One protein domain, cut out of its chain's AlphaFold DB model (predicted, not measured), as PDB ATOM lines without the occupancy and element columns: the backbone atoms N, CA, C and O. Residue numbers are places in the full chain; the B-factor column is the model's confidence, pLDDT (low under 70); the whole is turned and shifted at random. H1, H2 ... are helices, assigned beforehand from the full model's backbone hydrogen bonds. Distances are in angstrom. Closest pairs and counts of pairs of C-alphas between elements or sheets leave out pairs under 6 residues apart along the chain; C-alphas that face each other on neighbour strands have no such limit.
ATOM      1  N   ALA A   2     194.222 222.554 195.070       34.22
ATOM      2  CA  ALA A   2     192.928 222.543 194.361       34.22
ATOM      3  C   ALA A   2     193.010 223.096 192.916       34.22
ATOM      4  O   ALA A   2     192.482 222.506 191.981       34.22
ATOM      5  N   TRP A   3     193.789 224.151 192.692       37.00
ATOM      6  CA  TRP A   3     193.947 224.785 191.377       37.00
ATOM      7  C   TRP A   3     194.703 223.948 190.344       37.00
ATOM      8  O   TRP A   3     194.223 223.758 189.230       37.00
ATOM      9  N   CYS A   4     195.822 223.324 190.731       31.45
ATOM     10  CA  CYS A   4     196.525 222.349 189.884       31.45
ATOM     11  C   CYS A   4     195.631 221.165 189.486       31.45
ATOM     12  O   CYS A   4     195.911 220.479 188.504       31.45
ATOM     13  N   SER A   5     194.565 220.912 190.251       33.06
ATOM     14  CA  SER A   5     193.570 219.909 189.918       33.06
ATOM     15  C   SER A   5     192.557 220.375 188.873       33.06
ATOM     16  O   SER A   5     192.119 219.534 188.095       33.06
ATOM     17  N   ALA A   6     192.169 221.652 188.849       36.03
ATOM     18  CA  ALA A   6     191.283 222.199 187.818       36.03
ATOM     19  C   ALA A   6     191.988 222.230 186.448       36.03
ATOM     20  O   ALA A   6     191.406 221.838 185.439       36.03
ATOM     21  N   VAL A   7     193.284 222.565 186.441       39.38
ATOM     22  CA  VAL A   7     194.155 222.510 185.251       39.38
ATOM     23  C   VAL A   7     194.311 221.081 184.709       39.38
ATOM     24  O   VAL A   7     194.370 220.883 183.500       39.38
ATOM     25  N   ARG A   8     194.338 220.064 185.585       34.41
ATOM     26  CA  ARG A   8     194.494 218.648 185.202       34.41
ATOM     27  C   ARG A   8     193.254 218.015 184.553       34.41
ATOM     28  O   ARG A   8     193.399 216.976 183.920       34.41
ATOM     29  N   HIS A   9     192.068 218.614 184.698       37.94
ATOM     30  CA  HIS A   9     190.791 218.061 184.210       37.94
ATOM     31  C   HIS A   9     190.273 218.722 182.918       37.94
ATOM     32  O   HIS A   9     189.104 218.575 182.577       37.94
ATOM     33  N   GLY A  10     191.136 219.426 182.175       36.81
ATOM     34  CA  GLY A  10     190.865 219.817 180.784       36.81
ATOM     35  C   GLY A  10     189.911 221.000 180.571       36.81
ATOM     36  O   GLY A  10     189.454 221.199 179.452       36.81
ATOM     37  N   ALA A  11     189.617 221.801 181.601       39.69
ATOM     38  CA  ALA A  11     188.740 222.977 181.487       39.69
ATOM     39  C   ALA A  11     189.452 224.275 181.041       39.69
ATOM     40  O   ALA A  11     188.797 225.295 180.867       39.69
ATOM     41  N   LEU A  12     190.786 224.280 180.909       46.78
ATOM     42  CA  LEU A  12     191.592 225.516 180.900       46.78
ATOM     43  C   LEU A  12     192.825 225.453 179.966       46.78
ATOM     44  O   LEU A  12     193.862 226.035 180.257       46.78
ATOM     45  N   GLN A  13     192.799 224.657 178.899       40.66
ATOM     46  CA  GLN A  13     194.057 224.109 178.367       40.66
ATOM     47  C   GLN A  13     194.784 224.943 177.297       40.66
ATOM     48  O   GLN A  13     195.954 224.659 177.057       40.66
ATOM     49  N   TYR A  14     194.162 225.963 176.693       38.25
ATOM     50  CA  TYR A  14     194.723 226.594 175.486       38.25
ATOM     51  C   TYR A  14     195.515 227.895 175.730       38.25
ATOM     52  O   TYR A  14     196.651 227.990 175.285       38.25
ATOM     53  N   ASP A  15     195.009 228.818 176.551       40.97
ATOM     54  CA  ASP A  15     195.606 230.163 176.741       40.97
ATOM     55  C   ASP A  15     196.468 230.336 178.000       40.97
ATOM     56  O   ASP A  15     196.978 231.410 178.320       40.97
ATOM     57  N   MET A  16     196.619 229.276 178.784       46.62
ATOM     58  CA  MET A  16     197.094 229.400 180.158       46.62
ATOM     59  C   MET A  16     198.618 229.263 180.298       46.62
ATOM     60  O   MET A  16     199.080 229.000 181.400       46.62
ATOM     61  N   VAL A  17     199.422 229.393 179.234       45.75
ATOM     62  CA  VAL A  17     200.899 229.352 179.367       45.75
ATOM     63  C   VAL A  17     201.384 230.533 180.201       45.75
ATOM     64  O   VAL A  17     202.016 230.322 181.230       45.75
ATOM     65  N   VAL A  18     200.970 231.749 179.837       48.91
ATOM     66  CA  VAL A  18     201.305 232.972 180.583       48.91
ATOM     67  C   VAL A  18     200.614 232.979 181.954       48.91
ATOM     68  O   VAL A  18     201.223 233.303 182.967       48.91
ATOM     69  N   GLY A  19     199.357 232.519 182.032       55.69
ATOM     70  CA  GLY A  19     198.655 232.373 183.314       55.69
ATOM     71  C   GLY A  19     199.342 231.389 184.275       55.69
ATOM     72  O   GLY A  19     199.429 231.650 185.474       55.69
ATOM     73  N   LYS A  20     199.885 230.271 183.767       65.75
ATOM     74  CA  LYS A  20     200.618 229.269 184.563       65.75
ATOM     75  C   LYS A  20     201.867 229.843 185.219       65.75
ATOM     76  O   LYS A  20     202.180 229.411 186.327       65.75
ATOM     77  N   GLU A  21     202.553 230.784 184.576       72.69
ATOM     78  CA  GLU A  21     203.722 231.448 185.159       72.69
ATOM     79  C   GLU A  21     203.332 232.275 186.381       72.69
ATOM     80  O   GLU A  21     203.910 232.074 187.448       72.69
ATOM     81  N   TYR A  22     202.266 233.080 186.292       79.44
ATOM     82  CA  TYR A  22     201.761 233.814 187.455       79.44
ATOM     83  C   TYR A  22     201.346 232.878 188.592       79.44
ATOM     84  O   TYR A  22     201.648 233.147 189.751       79.44
ATOM     85  N   PHE A  23     200.718 231.738 188.293       78.75
ATOM     86  CA  PHE A  23     200.377 230.764 189.336       78.75
ATOM     87  C   PHE A  23     201.603 230.075 189.945       78.75
ATOM     88  O   PHE A  23     201.579 229.722 191.125       78.75
ATOM     89  N   LYS A  24     202.672 229.870 189.169       80.38
ATOM     90  CA  LYS A  24     203.942 229.345 189.680       80.38
ATOM     91  C   LYS A  24     204.606 230.366 190.603       80.38
ATOM     92  O   LYS A  24     204.943 230.021 191.733       80.38
ATOM     93  N   GLU A  25     204.691 231.621 190.171       84.25
ATOM     94  CA  GLU A  25     205.223 232.714 190.984       84.25
ATOM     95  C   GLU A  25     204.401 232.946 192.258       84.25
ATOM     96  O   GLU A  25     204.984 233.167 193.317       84.25
ATOM     97  N   ALA A  26     203.071 232.810 192.199       85.94
ATOM     98  CA  ALA A  26     202.202 232.888 193.373       85.94
ATOM     99  C   ALA A  26     202.603 231.872 194.455       85.94
ATOM    100  O   ALA A  26     202.597 232.178 195.645       85.94
ATOM    101  N   ILE A  27     202.963 230.649 194.045       83.38
ATOM    102  CA  ILE A  27     203.401 229.585 194.957       83.38
ATOM    103  C   ILE A  27     204.810 229.867 195.479       83.38
ATOM    104  O   ILE A  27     205.052 229.713 196.674       83.38
ATOM    105  N   GLU A  28     205.732 230.267 194.607       89.06
ATOM    106  CA  GLU A  28     207.127 230.527 194.980       89.06
ATOM    107  C   GLU A  28     207.253 231.713 195.942       89.06
ATOM    108  O   GLU A  28     207.990 231.635 196.922       89.06
ATOM    109  N   LYS A  29     206.497 232.787 195.694       88.44
ATOM    110  CA  LYS A  29     206.529 234.020 196.492       88.44
ATOM    111  C   LYS A  29     205.502 234.048 197.621       88.44
ATOM    112  O   LYS A  29     205.530 234.976 198.421       88.44
ATOM    113  N   GLN A  30     204.613 233.052 197.689       86.88
ATOM    114  CA  GLN A  30     203.495 232.995 198.643       86.88
ATOM    115  C   GLN A  30     202.575 234.232 198.569       86.88
ATOM    116  O   GLN A  30     201.947 234.610 199.556       86.88
ATOM    117  N   ASP A  31     202.480 234.853 197.392       86.94
ATOM    118  CA  ASP A  31     201.610 235.998 197.124       86.94
ATOM    119  C   ASP A  31     200.493 235.566 196.173       86.94
ATOM    120  O   ASP A  31     200.620 235.592 194.950       86.94
ATOM    121  N   TYR A  32     199.393 235.085 196.741       87.12
ATOM    122  CA  TYR A  32     198.301 234.527 195.947       87.12
ATOM    123  C   TYR A  32     197.383 235.599 195.374       87.12
ATOM    124  O   TYR A  32     196.908 235.444 194.252       87.12
ATOM    125  N   LEU A  33     197.141 236.678 196.124       89.25
ATOM    126  CA  LEU A  33     196.226 237.740 195.721       89.25
ATOM    127  C   LEU A  33     196.773 238.506 194.516       89.25
ATOM    128  O   LEU A  33     196.102 238.570 193.489       89.25
ATOM    129  N   THR A  34     198.001 239.024 194.601       91.06
ATOM    130  CA  THR A  34     198.601 239.823 193.522       91.06
ATOM    131  C   THR A  34     198.650 239.034 192.224       91.06
ATOM    132  O   THR A  34     198.243 239.513 191.170       91.06
ATOM    133  N   TYR A  35     199.131 237.797 192.295       89.75
ATOM    134  CA  TYR A  35     199.330 236.961 191.120       89.75
ATOM    135  C   TYR A  35     198.025 236.423 190.538       89.75
ATOM    136  O   TYR A  35     197.925 236.274 189.320       89.75
ATOM    137  N   PHE A  36     197.012 236.179 191.374       89.38
ATOM    138  CA  PHE A  36     195.667 235.896 190.888       89.38
ATOM    139  C   PHE A  36     195.101 237.090 190.122       89.38
ATOM    140  O   PHE A  36     194.614 236.900 189.013       89.38
ATOM    141  N   ILE A  37     195.195 238.302 190.680       91.69
ATOM    142  CA  ILE A  37     194.688 239.506 190.018       91.69
ATOM    143  C   ILE A  37     195.429 239.753 188.707       91.69
ATOM    144  O   ILE A  37     194.775 239.938 187.690       91.69
ATOM    145  N   LYS A  38     196.762 239.630 188.688       89.44
ATOM    146  CA  LYS A  38     197.533 239.704 187.441       89.44
ATOM    147  C   LYS A  38     197.033 238.698 186.417       89.44
ATOM    148  O   LYS A  38     196.759 239.084 185.293       89.44
ATOM    149  N   ALA A  39     196.864 237.432 186.804       85.94
ATOM    150  CA  ALA A  39     196.347 236.405 185.905       85.94
ATOM    151  C   ALA A  39     194.919 236.705 185.415       85.94
ATOM    152  O   ALA A  39     194.599 236.415 184.266       85.94
ATOM    153  N   TYR A  40     194.078 237.281 186.278       87.19
ATOM    154  CA  TYR A  40     192.707 237.681 185.979       87.19
ATOM    155  C   TYR A  40     192.639 238.852 184.987       87.19
ATOM    156  O   TYR A  40     191.780 238.848 184.118       87.19
ATOM    157  N   THR A  41     193.560 239.811 185.060       84.25
ATOM    158  CA  THR A  41     193.578 241.004 184.191       84.25
ATOM    159  C   THR A  41     194.430 240.843 182.929       84.25
ATOM    160  O   THR A  41     194.606 241.795 182.164       84.25
ATOM    161  N   LEU A  42     195.016 239.662 182.709       77.31
ATOM    162  CA  LEU A  42     195.719 239.357 181.464       77.31
ATOM    163  C   LEU A  42     194.743 239.346 180.290       77.31
ATOM    164  O   LEU A  42     193.606 238.904 180.413       77.31
ATOM    165  N   THR A  43     195.246 239.703 179.111       63.25
ATOM    166  CA  THR A  43     194.521 239.664 177.829       63.25
ATOM    167  C   THR A  43     194.286 238.239 177.304       63.25
ATOM    168  O   THR A  43     194.245 238.021 176.103       63.25
ATOM    169  N   ASN A  44     194.212 237.238 178.183       69.38
ATOM    170  CA  ASN A  44     193.966 235.845 177.822       69.38
ATOM    171  C   ASN A  44     192.555 235.421 178.268       69.38
ATOM    172  O   ASN A  44     191.885 236.131 179.021       69.38
ATOM    173  N   CYS A  45     192.079 234.241 177.861       65.12
ATOM    174  CA  CYS A  45     190.713 233.829 178.201       65.12
ATOM    175  C   CYS A  45     190.492 233.370 179.663       65.12
ATOM    176  O   CYS A  45     189.399 232.891 179.988       65.12
ATOM    177  N   PHE A  46     191.472 233.497 180.569       77.50
ATOM    178  CA  PHE A  46     191.369 232.974 181.938       77.50
ATOM    179  C   PHE A  46     190.168 233.547 182.697       77.50
ATOM    180  O   PHE A  46     189.371 232.777 183.239       77.50
ATOM    181  N   TYR A  47     189.996 234.873 182.707       81.19
ATOM    182  CA  TYR A  47     188.877 235.506 183.411       81.19
ATOM    183  C   TYR A  47     187.524 235.115 182.797       81.19
ATOM    184  O   TYR A  47     186.576 234.835 183.535       81.19
ATOM    185  N   LYS A  48     187.445 235.005 181.458       76.88
ATOM    186  CA  LYS A  48     186.240 234.566 180.729       76.88
ATOM    187  C   LYS A  48     185.835 233.157 181.174       76.88
ATOM    188  O   LYS A  48     184.682 232.927 181.547       76.88
ATOM    189  N   ILE A  49     186.787 232.220 181.205       78.81
ATOM    190  CA  ILE A  49     186.543 230.834 181.630       78.81
ATOM    191  C   ILE A  49     186.168 230.780 183.117       78.81
ATOM    192  O   ILE A  49     185.152 230.172 183.469       78.81
ATOM    193  N   LEU A  50     186.945 231.427 183.991       84.38
ATOM    194  CA  LEU A  50     186.693 231.435 185.433       84.38
ATOM    195  C   LEU A  50     185.290 231.961 185.744       84.38
ATOM    196  O   LEU A  50     184.517 231.281 186.424       84.38
ATOM    197  N   ASN A  51     184.930 233.126 185.205       88.00
ATOM    198  CA  ASN A  51     183.636 233.747 185.467       88.00
ATOM    199  C   ASN A  51     182.471 232.941 184.886       88.00
ATOM    200  O   ASN A  51     181.450 232.790 185.558       88.00
ATOM    201  N   LYS A  52     182.634 232.325 183.706       84.44
ATOM    202  CA  LYS A  52     181.643 231.394 183.141       84.44
ATOM    203  C   LYS A  52     181.384 230.212 184.076       84.44
ATOM    204  O   LYS A  52     180.231 229.876 184.348       84.44
ATOM    205  N   HIS A  53     182.440 229.584 184.591       82.50
ATOM    206  CA  HIS A  53     182.294 228.460 185.514       82.50
ATOM    207  C   HIS A  53     181.703 228.887 186.863       82.50
ATOM    208  O   HIS A  53     180.826 228.195 187.380       82.50
ATOM    209  N   LEU A  54     182.118 230.030 187.412       87.19
ATOM    210  CA  LEU A  54     181.516 230.584 188.626       87.19
ATOM    211  C   LEU A  54     180.010 230.807 188.439       87.19
ATOM    212  O   LEU A  54     179.214 230.257 189.198       87.19
ATOM    213  N   ALA A  55     179.602 231.501 187.377       86.50
ATOM    214  CA  ALA A  55     178.199 231.809 187.108       86.50
ATOM    215  C   ALA A  55     177.302 230.558 186.993       86.50
ATOM    216  O   ALA A  55     176.164 230.558 187.480       86.50
ATOM    217  N   LEU A  56     177.820 229.484 186.384       84.19
ATOM    218  CA  LEU A  56     177.093 228.229 186.166       84.19
ATOM    219  C   LEU A  56     177.033 227.331 187.407       84.19
ATOM    220  O   LEU A  56     176.013 226.676 187.649       84.19
ATOM    221  N   TYR A  57     178.130 227.259 188.165       84.50
ATOM    222  CA  TYR A  57     178.344 226.175 189.124       84.50
ATOM    223  C   TYR A  57     178.437 226.624 190.582       84.50
ATOM    224  O   TYR A  57     178.177 225.802 191.455       84.50
ATOM    225  N   ILE A  58     178.758 227.889 190.887       84.12
ATOM    226  CA  ILE A  58     179.097 228.277 192.268       84.12
ATOM    227  C   ILE A  58     177.933 228.085 193.251       84.12
ATOM    228  O   ILE A  58     178.123 227.580 194.353       84.12
ATOM    229  N   VAL A  59     176.703 228.397 192.827       85.12
ATOM    230  CA  VAL A  59     175.503 228.259 193.671       85.12
ATOM    231  C   VAL A  59     175.178 226.787 193.943       85.12
ATOM    232  O   VAL A  59     174.567 226.468 194.957       85.12
ATOM    233  N   GLN A  60     175.632 225.871 193.078       83.38
ATOM    234  CA  GLN A  60     175.406 224.435 193.255       83.38
ATOM    235  C   GLN A  60     176.089 223.894 194.515       83.38
ATOM    236  O   GLN A  60     175.639 222.888 195.046       83.38
ATOM    237  N   TYR A  61     177.122 224.573 195.026       79.44
ATOM    238  CA  TYR A  61     177.758 224.212 196.292       79.44
ATOM    239  C   TYR A  61     176.790 224.254 197.483       79.44
ATOM    240  O   TYR A  61     176.892 223.434 198.389       79.44
ATOM    241  N   PHE A  62     175.836 225.190 197.471       79.50
ATOM    242  CA  PHE A  62     174.867 225.366 198.554       79.50
ATOM    243  C   PHE A  62     173.633 224.461 198.410       79.50
ATOM    244  O   PHE A  62     172.798 224.407 199.311       79.50
ATOM    245  N   ASP A  63     173.499 223.745 197.290       76.81
ATOM    246  CA  ASP A  63     172.359 222.872 197.016       76.81
ATOM    247  C   ASP A  63     172.640 221.447 197.515       76.81
ATOM    248  O   ASP A  63     173.179 220.603 196.800       76.81
ATOM    249  N   THR A  64     172.252 221.165 198.760       66.62
ATOM    250  CA  THR A  64     172.463 219.863 199.420       66.62
ATOM    251  C   THR A  64     171.632 218.720 198.827       66.62
ATOM    252  O   THR A  64     171.837 217.562 199.185       66.62
ATOM    253  N   THR A  65     170.700 219.015 197.913       66.50
ATOM    254  CA  THR A  65     169.749 218.032 197.369       66.50
ATOM    255  C   THR A  65     170.256 217.307 196.121       66.50
ATOM    256  O   THR A  65     169.684 216.294 195.712       66.50
ATOM    257  N   LYS A  66     171.336 217.794 195.500       60.66
ATOM    258  CA  LYS A  66     171.876 217.240 194.254       60.66
ATOM    259  C   LYS A  66     173.075 216.334 194.514       60.66
ATOM    260  O   LYS A  66     174.021 216.688 195.205       60.66
ATOM    261  N   ASN A  67     173.048 215.145 193.913       55.19
ATOM    262  CA  ASN A  67     174.115 214.159 194.047       55.19
ATOM    263  C   ASN A  67     175.217 214.443 193.008       55.19
ATOM    264  O   ASN A  67     175.099 214.094 191.831       55.19
ATOM    265  N   PHE A  68     176.270 215.147 193.420       55.62
ATOM    266  CA  PHE A  68     177.325 215.621 192.524       55.62
ATOM    267  C   PHE A  68     178.430 214.569 192.354       55.62
ATOM    268  O   PHE A  68     179.447 214.605 193.032       55.62
ATOM    269  N   SER A  69     178.268 213.624 191.428       57.62
ATOM    270  CA  SER A  69     179.329 212.637 191.148       57.62
ATOM    271  C   SER A  69     180.394 213.165 190.167       57.62
ATOM    272  O   SER A  69     181.588 212.964 190.376       57.62
ATOM    273  N   SER A  70     180.002 213.916 189.128       57.56
ATOM    274  CA  SER A  70     180.923 214.314 188.047       57.56
ATOM    275  C   SER A  70     181.581 215.692 188.213       57.56
ATOM    276  O   SER A  70     182.729 215.862 187.813       57.56
ATOM    277  N   ASN A  71     180.902 216.668 188.832       61.16
ATOM    278  CA  ASN A  71     181.366 218.068 188.894       61.16
ATOM    279  C   ASN A  71     181.787 218.546 190.293       61.16
ATOM    280  O   ASN A  71     182.263 219.672 190.436       61.16
ATOM    281  N   TYR A  72     181.652 217.708 191.323       67.06
ATOM    282  CA  TYR A  72     181.908 218.083 192.722       67.06
ATOM    283  C   TYR A  72     183.307 218.659 192.946       67.06
ATOM    284  O   TYR A  72     183.490 219.651 193.648       67.06
ATOM    285  N   ARG A  73     184.305 218.087 192.267       71.88
ATOM    286  CA  ARG A  73     185.690 218.551 192.350       71.88
ATOM    287  C   ARG A  73     185.866 219.962 191.786       71.88
ATOM    288  O   ARG A  73     186.601 220.743 192.377       71.88
ATOM    289  N   LEU A  74     185.191 220.289 190.683       75.69
ATOM    290  CA  LEU A  74     185.239 221.622 190.076       75.69
ATOM    291  C   LEU A  74     184.529 222.652 190.958       75.69
ATOM    292  O   LEU A  74     185.116 223.687 191.251       75.69
ATOM    293  N   VAL A  75     183.314 222.346 191.421       79.00
ATOM    294  CA  VAL A  75     182.534 223.223 192.313       79.00
ATOM    295  C   VAL A  75     183.335 223.545 193.574       79.00
ATOM    296  O   VAL A  75     183.522 224.715 193.896       79.00
ATOM    297  N   ASN A  76     183.898 222.527 194.232       79.00
ATOM    298  CA  ASN A  76     184.748 222.737 195.399       79.00
ATOM    299  C   ASN A  76     185.959 223.599 195.063       79.00
ATOM    300  O   ASN A  76     186.269 224.504 195.828       79.00
ATOM    301  N   CYS A  77     186.636 223.354 193.935       80.06
ATOM    302  CA  CYS A  77     187.757 224.198 193.532       80.06
ATOM    303  C   CYS A  77     187.321 225.658 193.449       80.06
ATOM    304  O   CYS A  77     187.918 226.466 194.145       80.06
ATOM    305  N   LEU A  78     186.261 225.967 192.693       84.19
ATOM    306  CA  LEU A  78     185.728 227.323 192.521       84.19
ATOM    307  C   LEU A  78     185.397 228.000 193.855       84.19
ATOM    308  O   LEU A  78     185.781 229.144 194.066       84.19
ATOM    309  N   VAL A  79     184.752 227.291 194.781       84.88
ATOM    310  CA  VAL A  79     184.465 227.833 196.118       84.88
ATOM    311  C   VAL A  79     185.751 228.140 196.873       84.88
ATOM    312  O   VAL A  79     185.871 229.218 197.436       84.88
ATOM    313  N   HIS A  80     186.752 227.257 196.827       83.12
ATOM    314  CA  HIS A  80     188.040 227.534 197.465       83.12
ATOM    315  C   HIS A  80     188.740 228.755 196.854       83.12
ATOM    316  O   HIS A  80     189.360 229.502 197.600       83.12
ATOM    317  N   ILE A  81     188.644 228.980 195.535       84.44
ATOM    318  CA  ILE A  81     189.161 230.201 194.882       84.44
ATOM    319  C   ILE A  81     188.560 231.434 195.543       84.44
ATOM    320  O   ILE A  81     189.282 232.302 196.028       84.44
ATOM    321  N   VAL A  82     187.229 231.478 195.563       87.94
ATOM    322  CA  VAL A  82     186.470 232.627 196.044       87.94
ATOM    323  C   VAL A  82     186.723 232.847 197.532       87.94
ATOM    324  O   VAL A  82     187.059 233.957 197.929       87.94
ATOM    325  N   THR A  83     186.674 231.791 198.346       85.69
ATOM    326  CA  THR A  83     186.939 231.867 199.789       85.69
ATOM    327  C   THR A  83     188.363 232.338 200.085       85.69
ATOM    328  O   THR A  83     188.547 233.205 200.932       85.69
ATOM    329  N   LEU A  84     189.380 231.819 199.388       83.75
ATOM    330  CA  LEU A  84     190.769 232.240 199.613       83.75
ATOM    331  C   LEU A  84     190.988 233.722 199.303       83.75
ATOM    332  O   LEU A  84     191.812 234.354 199.956       83.75
ATOM    333  N   LEU A  85     190.268 234.263 198.320       84.38
ATOM    334  CA  LEU A  85     190.360 235.671 197.949       84.38
ATOM    335  C   LEU A  85     189.586 236.565 198.918       84.38
ATOM    336  O   LEU A  85     190.171 237.510 199.434       84.38
ATOM    337  N   ILE A  86     188.320 236.242 199.213       86.00
ATOM    338  CA  ILE A  86     187.464 237.030 200.119       86.00
ATOM    339  C   ILE A  86     188.079 237.134 201.521       86.00
ATOM    340  O   ILE A  86     188.033 238.193 202.138       86.00
ATOM    341  N   TYR A  87     188.691 236.057 202.017       84.69
ATOM    342  CA  TYR A  87     189.314 236.026 203.346       84.69
ATOM    343  C   TYR A  87     190.824 236.297 203.319       84.69
ATOM    344  O   TYR A  87     191.523 236.011 204.293       84.69
ATOM    345  N   HIS A  88     191.359 236.830 202.217       86.38
ATOM    346  CA  HIS A  88     192.781 237.138 202.139       86.38
ATOM    347  C   HIS A  88     193.134 238.283 203.113       86.38
ATOM    348  O   HIS A  88     192.504 239.341 203.058       86.38
ATOM    349  N   PRO A  89     194.164 238.146 203.973       85.44
ATOM    350  CA  PRO A  89     194.463 239.131 205.022       85.44
ATOM    351  C   PRO A  89     194.792 240.518 204.462       85.44
ATOM    352  O   PRO A  89     194.463 241.538 205.060       85.44
ATOM    353  N   ASN A  90     195.394 240.551 203.274       85.56
ATOM    354  CA  ASN A  90     195.797 241.784 202.612       85.56
ATOM    355  C   ASN A  90     194.700 242.369 201.706       85.56
ATOM    356  O   ASN A  90     194.985 243.279 200.939       85.56
ATOM    357  N   LEU A  91     193.475 241.830 201.716       85.44
ATOM    358  CA  LEU A  91     192.382 242.346 200.884       85.44
ATOM    359  C   LEU A  91     191.898 243.722 201.371       85.44
ATOM    360  O   LEU A  91     191.496 244.558 200.566       85.44
ATOM    361  N   SER A  92     192.000 243.976 202.681       86.50
ATOM    362  CA  SER A  92     191.574 245.225 203.327       86.50
ATOM    363  C   SER A  92     192.291 246.472 202.796       86.50
ATOM    364  O   SER A  92     191.723 247.558 202.807       86.50
TER     365      SER A  92
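AT A GLANCE: This is residues 2 to 92 of the 427 residues of the protein "Hypothetical protein" of Rotaria sordida (UniProt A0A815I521). The helical hairpin H2-H3 makes one side of a triangle whose other sides are H4 and H5, which cross; H1 packs on H5, and residues 62 to 67 stick out. The 91-residue printed part has six named helices, H1 to H6 along the chain, and no named strand: all helix. It is compact, radius of gyration of the C-alphas 13.6 A, spanning 39 by 33 by 20 A.

HOW THE PARTS SIT: Start at H1, residues 2 to 8: it touches H5, residues 72 to 86, at its residues 74 to 80 alone, closest C-alphas Ala 2 and Cys 77, 5.5 A. H2, residues 16 to 29, and H3, residues 32 to 40, form a hairpin, closest C-alphas Ala 26 and Tyr 32, 5.0 A. H4, residues 46 to 62, touches H3 only at the corner, closest C-alphas Tyr 40 and Tyr 47, 5.1 A. H4 touches H5 at residues 75 to 79 alone, about perpendicular at 75 degrees, closest C-alphas Tyr 57 and Val 75, 6.0 A. H6, residues 89 to 92, is close but not clearly touching H3. Each O i to N i+4 pair is within hydrogen-bond range in H1, H2, H3 and H5, and 9 of 13 in H4.

IN THESE COORDINATES: Find C-alpha 2 at (192.928, 222.543, 194.361), where H1 begins; H6 ends at C-alpha 92, (191.574, 245.225, 203.327). H4, 24.6 A long, has a kink of 40 degrees near residue 56; H5 is 21.1 A.

THE WHOLE: The printed part has no cut and no long link; pLDDT is under 70 at residues 2 to 20, 43 to 45 and 64 to 72.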